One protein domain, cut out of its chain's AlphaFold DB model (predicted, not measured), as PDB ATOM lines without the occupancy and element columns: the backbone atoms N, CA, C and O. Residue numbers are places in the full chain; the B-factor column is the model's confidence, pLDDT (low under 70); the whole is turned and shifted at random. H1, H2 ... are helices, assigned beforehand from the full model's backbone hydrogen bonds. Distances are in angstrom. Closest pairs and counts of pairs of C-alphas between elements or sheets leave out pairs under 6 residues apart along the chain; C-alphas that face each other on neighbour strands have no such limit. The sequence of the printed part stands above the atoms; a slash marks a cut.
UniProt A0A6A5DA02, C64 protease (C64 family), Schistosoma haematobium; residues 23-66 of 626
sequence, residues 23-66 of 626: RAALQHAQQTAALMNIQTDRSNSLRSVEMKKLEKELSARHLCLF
ATOM      1  N   ARG A  23       6.709 -12.430   7.058       80.31
ATOM      2  CA  ARG A  23       7.224 -12.936   5.771       80.31
ATOM      3  C   ARG A  23       8.563 -13.650   5.942       80.31
ATOM      4  O   ARG A  23       8.696 -14.752   5.428       80.31
ATOM      5  N   ALA A  24       9.502 -13.074   6.692       85.31
ATOM      6  CA  ALA A  24      10.792 -13.697   6.984       85.31
ATOM      7  C   ALA A  24      10.621 -15.031   7.732       85.31
ATOM      8  O   ALA A  24      11.200 -16.031   7.327       85.31
ATOM      9  N   ALA A  25       9.748 -15.082   8.745       84.88
ATOM     10  CA  ALA A  25       9.423 -16.310   9.469       84.88
ATOM     11  C   ALA A  25       8.792 -17.385   8.562       84.88
ATOM     12  O   ALA A  25       9.174 -18.550   8.638       84.88
ATOM     13  N   LEU A  26       7.870 -17.005   7.665       85.75
ATOM     14  CA  LEU A  26       7.282 -17.933   6.689       85.75
ATOM     15  C   LEU A  26       8.327 -18.447   5.685       85.75
ATOM     16  O   LEU A  26       8.331 -19.629   5.358       85.75
ATOM     17  N   GLN A  27       9.220 -17.575   5.219       82.88
ATOM     18  CA  GLN A  27      10.264 -17.911   4.252       82.88
ATOM     19  C   GLN A  27      11.355 -18.795   4.877       82.88
ATOM     20  O   GLN A  27      11.784 -19.762   4.253       82.88
ATOM     21  N   HIS A  28      11.723 -18.540   6.136       85.81
ATOM     22  CA  HIS A  28      12.596 -19.405   6.928       85.81
ATOM     23  C   HIS A  28      11.945 -20.773   7.186       85.81
ATOM     24  O   HIS A  28      12.587 -21.794   6.974       85.81
ATOM     25  N   ALA A  29      10.657 -20.819   7.549       86.19
ATOM     26  CA  ALA A  29       9.916 -22.074   7.711       86.19
ATOM     27  C   ALA A  29       9.799 -22.875   6.398       86.19
ATOM     28  O   ALA A  29       9.858 -24.101   6.412       86.19
ATOM     29  N   GLN A  30       9.677 -22.200   5.250       78.62
ATOM     30  CA  GLN A  30       9.728 -22.843   3.932       78.62
ATOM     31  C   GLN A  30      11.131 -23.377   3.607       78.62
ATOM     32  O   GLN A  30      11.247 -24.471   3.059       78.62
ATOM     33  N   GLN A  31      12.192 -22.650   3.968       73.25
ATOM     34  CA  GLN A  31      13.576 -23.103   3.798       73.25
ATOM     35  C   GLN A  31      13.905 -24.300   4.699       73.25
ATOM     36  O   GLN A  31      14.456 -25.283   4.207       73.25
ATOM     37  N   THR A  32      13.528 -24.280   5.982       72.31
ATOM     38  CA  THR A  32      13.757 -25.417   6.886       72.31
ATOM     39  C   THR A  32      12.921 -26.633   6.496       72.31
ATOM     40  O   THR A  32      13.461 -27.735   6.487       72.31
ATOM     41  N   ALA A  33      11.663 -26.462   6.074       78.81
ATOM     42  CA  ALA A  33      10.853 -27.560   5.539       78.81
ATOM     43  C   ALA A  33      11.444 -28.149   4.243       78.81
ATOM     44  O   ALA A  33      11.478 -29.366   4.081       78.81
ATOM     45  N   ALA A  34      11.966 -27.314   3.336       72.69
ATOM     46  CA  ALA A  34      12.644 -27.789   2.130       72.69
ATOM     47  C   ALA A  34      13.935 -28.562   2.457       72.69
ATOM     48  O   ALA A  34      14.173 -29.619   1.877       72.69
ATOM     49  N   LEU A  35      14.736 -28.082   3.415       72.00
ATOM     50  CA  LEU A  35      15.930 -28.784   3.896       72.00
ATOM     51  C   LEU A  35      15.572 -30.114   4.577       72.00
ATOM     52  O   LEU A  35      16.189 -31.129   4.264       72.00
ATOM     53  N   MET A  36      14.543 -30.143   5.431       65.88
ATOM     54  CA  MET A  36      14.041 -31.370   6.062       65.88
ATOM     55  C   MET A  36      13.530 -32.385   5.034       65.88
ATOM     56  O   MET A  36      13.841 -33.569   5.160       65.88
ATOM     57  N   ASN A  37      12.828 -31.945   3.986       63.78
ATOM     58  CA  ASN A  37      12.417 -32.824   2.888       63.78
ATOM     59  C   ASN A  37      13.637 -33.381   2.140       63.78
ATOM     60  O   ASN A  37      13.761 -34.593   2.033       63.78
ATOM     61  N   ILE A  38      14.605 -32.542   1.745       58.88
ATOM     62  CA  ILE A  38      15.861 -32.993   1.105       58.88
ATOM     63  C   ILE A  38      16.622 -33.998   1.991       58.88
ATOM     64  O   ILE A  38      17.221 -34.949   1.492       58.88
ATOM     65  N   GLN A  39      16.610 -33.806   3.309       56.41
ATOM     66  CA  GLN A  39      17.273 -34.686   4.271       56.41
ATOM     67  C   GLN A  39      16.498 -36.001   4.488       56.41
ATOM     68  O   GLN A  39      17.120 -37.048   4.673       56.41
ATOM     69  N   THR A  40      15.170 -35.970   4.353       51.75
ATOM     70  CA  THR A  40      14.276 -37.142   4.371       51.75
ATOM     71  C   THR A  40      14.357 -37.943   3.065       51.75
ATOM     72  O   THR A  40      14.417 -39.168   3.093       51.75
ATOM     73  N   ASP A  41      14.456 -37.279   1.914       52.69
ATOM     74  CA  ASP A  41      14.662 -37.919   0.608       52.69
ATOM     75  C   ASP A  41      16.055 -38.560   0.511       52.69
ATOM     76  O   ASP A  41      16.225 -39.599  -0.128       52.69
ATOM     77  N   ARG A  42      17.058 -38.000   1.203       48.38
ATOM     78  CA  ARG A  42      18.369 -38.644   1.393       48.38
ATOM     79  C   ARG A  42      18.271 -39.889   2.279       48.38
ATOM     80  O   ARG A  42      18.818 -40.923   1.897       48.38
ATOM     81  N   SER A  43      17.568 -39.827   3.414       45.59
ATOM     82  CA  SER A  43      17.433 -40.958   4.351       45.59
ATOM     83  C   SER A  43      16.428 -42.038   3.918       45.59
ATOM     84  O   SER A  43      16.447 -43.132   4.487       45.59
ATOM     85  N   ASN A  44      15.612 -41.757   2.894       54.25
ATOM     86  CA  ASN A  44      14.753 -42.698   2.161       54.25
ATOM     87  C   ASN A  44      15.253 -42.990   0.729       54.25
ATOM     88  O   ASN A  44      14.549 -43.632  -0.059       54.25
ATOM     89  N   SER A  45      16.453 -42.526   0.365       57.38
ATOM     90  CA  SER A  45      17.060 -42.814  -0.939       57.38
ATOM     91  C   SER A  45      17.285 -44.318  -1.093       57.38
ATOM     92  O   SER A  45      17.584 -44.998  -0.112       57.38
ATOM     93  N   LEU A  46      17.182 -44.863  -2.308       53.75
ATOM     94  CA  LEU A  46      17.310 -46.315  -2.483       53.75
ATOM     95  C   LEU A  46      18.700 -46.846  -2.109       53.75
ATOM     96  O   LEU A  46      18.747 -47.891  -1.474       53.75
ATOM     97  N   ARG A  47      19.781 -46.060  -2.287       55.47
ATOM     98  CA  ARG A  47      21.091 -46.377  -1.680       55.47
ATOM     99  C   ARG A  47      20.953 -46.580  -0.169       55.47
ATOM    100  O   ARG A  47      21.422 -47.581   0.338       55.47
ATOM    101  N   SER A  48      20.267 -45.695   0.556       60.66
ATOM    102  CA  SER A  48      20.053 -45.872   2.003       60.66
ATOM    103  C   SER A  48      19.128 -47.043   2.375       60.66
ATOM    104  O   SER A  48      19.097 -47.425   3.537       60.66
ATOM    105  N   VAL A  49      18.373 -47.621   1.434       66.62
ATOM    106  CA  VAL A  49      17.545 -48.821   1.664       66.62
ATOM    107  C   VAL A  49      18.336 -50.091   1.342       66.62
ATOM    108  O   VAL A  49      18.349 -51.009   2.154       66.62
ATOM    109  N   GLU A  50      19.042 -50.123   0.208       66.06
ATOM    110  CA  GLU A  50      20.002 -51.171  -0.163       66.06
ATOM    111  C   GLU A  50      21.101 -51.290   0.913       66.06
ATOM    112  O   GLU A  50      21.370 -52.390   1.394       66.06
ATOM    113  N   MET A  51      21.632 -50.160   1.398       70.88
ATOM    114  CA  MET A  51      22.570 -50.122   2.524       70.88
ATOM    115  C   MET A  51      21.944 -50.616   3.830       70.88
ATOM    116  O   MET A  51      22.538 -51.484   4.445       70.88
ATOM    117  N   LYS A  52      20.736 -50.189   4.233       74.56
ATOM    118  CA  LYS A  52      20.095 -50.712   5.465       74.56
ATOM    119  C   LYS A  52      19.796 -52.216   5.404       74.56
ATOM    120  O   LYS A  52      19.839 -52.883   6.435       74.56
ATOM    121  N   LYS A  53      19.488 -52.768   4.220       76.62
ATOM    122  CA  LYS A  53      19.372 -54.228   4.024       76.62
ATOM    123  C   LYS A  53      20.719 -54.909   4.267       76.62
ATOM    124  O   LYS A  53      20.785 -55.858   5.042       76.62
ATOM    125  N   LEU A  54      21.776 -54.391   3.643       78.44
ATOM    126  CA  LEU A  54      23.133 -54.910   3.776       78.44
ATOM    127  C   LEU A  54      23.667 -54.770   5.214       78.44
ATOM    128  O   LEU A  54      24.181 -55.732   5.762       78.44
ATOM    129  N   GLU A  55      23.494 -53.615   5.852       80.19
ATOM    130  CA  GLU A  55      23.838 -53.346   7.254       80.19
ATOM    131  C   GLU A  55      23.143 -54.332   8.198       80.19
ATOM    132  O   GLU A  55      23.770 -54.811   9.139       80.19
ATOM    133  N   LYS A  56      21.877 -54.692   7.935       82.81
ATOM    134  CA  LYS A  56      21.153 -55.707   8.711       82.81
ATOM    135  C   LYS A  56      21.747 -57.111   8.531       82.81
ATOM    136  O   LYS A  56      21.902 -57.821   9.521       82.81
ATOM    137  N   GLU A  57      22.076 -57.502   7.301       80.38
ATOM    138  CA  GLU A  57      22.707 -58.797   6.991       80.38
ATOM    139  C   GLU A  57      24.120 -58.894   7.594       80.38
ATOM    140  O   GLU A  57      24.454 -59.871   8.259       80.38
ATOM    141  N   LEU A  58      24.925 -57.836   7.451       85.12
ATOM    142  CA  LEU A  58      26.235 -57.699   8.088       85.12
ATOM    143  C   LEU A  58      26.113 -57.762   9.619       85.12
ATOM    144  O   LEU A  58      26.835 -58.528  10.249       85.12
ATOM    145  N   SER A  59      25.146 -57.053  10.216       84.62
ATOM    146  CA  SER A  59      24.905 -57.080  11.670       84.62
ATOM    147  C   SER A  59      24.535 -58.476  12.176       84.62
ATOM    148  O   SER A  59      25.021 -58.886  13.225       84.62
ATOM    149  N   ALA A  60      23.726 -59.238  11.429       86.12
ATOM    150  CA  ALA A  60      23.403 -60.627  11.770       86.12
ATOM    151  C   ALA A  60      24.643 -61.546  11.748       86.12
ATOM    152  O   ALA A  60      24.710 -62.522  12.493       86.12
ATOM    153  N   ARG A  61      25.648 -61.198  10.936       85.69
ATOM    154  CA  ARG A  61      26.959 -61.861  10.844       85.69
ATOM    155  C   ARG A  61      28.027 -61.247  11.763       85.69
ATOM    156  O   ARG A  61      29.171 -61.679  11.711       85.69
ATOM    157  N   HIS A  62      27.673 -60.265  12.599       86.50
ATOM    158  CA  HIS A  62      28.597 -59.484  13.441       86.50
ATOM    159  C   HIS A  62      29.693 -58.726  12.655       86.50
ATOM    160  O   HIS A  62      30.750 -58.401  13.193       86.50
ATOM    161  N   LEU A  63      29.430 -58.413  11.383       86.50
ATOM    162  CA  LEU A  63      30.304 -57.645  10.495       86.50
ATOM    163  C   LEU A  63      29.899 -56.164  10.458       86.50
ATOM    164  O   LEU A  63      28.729 -55.813  10.613       86.50
ATOM    165  N   CYS A  64      30.864 -55.289  10.175       84.44
ATOM    166  CA  CYS A  64      30.640 -53.867   9.915       84.44
ATOM    167  C   CYS A  64      31.040 -53.494   8.477       84.44
ATOM    168  O   CYS A  64      31.843 -54.174   7.837       84.44
ATOM    169  N   LEU A  65      30.475 -52.401   7.959       84.81
ATOM    170  CA  LEU A  65      30.875 -51.844   6.669       84.81
ATOM    171  C   LEU A  65      32.076 -50.905   6.844       84.81
ATOM    172  O   LEU A  65      32.027 -49.986   7.660       84.81
ATOM    173  N   PHE A  66      33.099 -51.075   6.010       86.81
ATOM    174  CA  PHE A  66      34.169 -50.098   5.824       86.81
ATOM    175  C   PHE A  66      34.011 -49.429   4.447       86.81
ATOM    176  O   PHE A  66      34.004 -50.125   3.431       86.81
TER     177      PHE A  66
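This is residues 23 to 66 of the 626 residues of the protein "C64 protease (C64 family)" of Schistosoma haematobium (UniProt A0A6A5DA02). Two helices follow each other end to end, H1 the longer, and make a long rod with a marked bend at the tight link between them. After H2, the short tail of residues 61 to 66 turns back from the far end of the rod. The printed part has 44 residues, with H1 then H2 and no named strand; its class is all helix. It is extended, with a radius of gyration of the C-alphas of 16.6 A and spans of 53 by 16 by 15 A.

Find C-alpha 23 at (7.224, -12.936, 5.771); from there H1, residues 23 to 43, runs 29.9 A. H2, residues 46 to 60, runs 21.1 A and ends at C-alpha 60, (23.403, -60.627, 11.770).

Look at Arg 42 and Ser 48: their C-alphas, the closest of H1 and H2, are 7.4 A apart, and the helices are close but not clearly touching. They run the same way at a steep tilt of 51 degrees. In H1 and H2 every O i to N i+4 pair is within hydrogen-bond range.

The C-alphas of Arg 23 and Arg 61, the two farthest apart, are 53.0 A apart. The printed part has no cut. Residues 36 to 50 have pLDDT under 70.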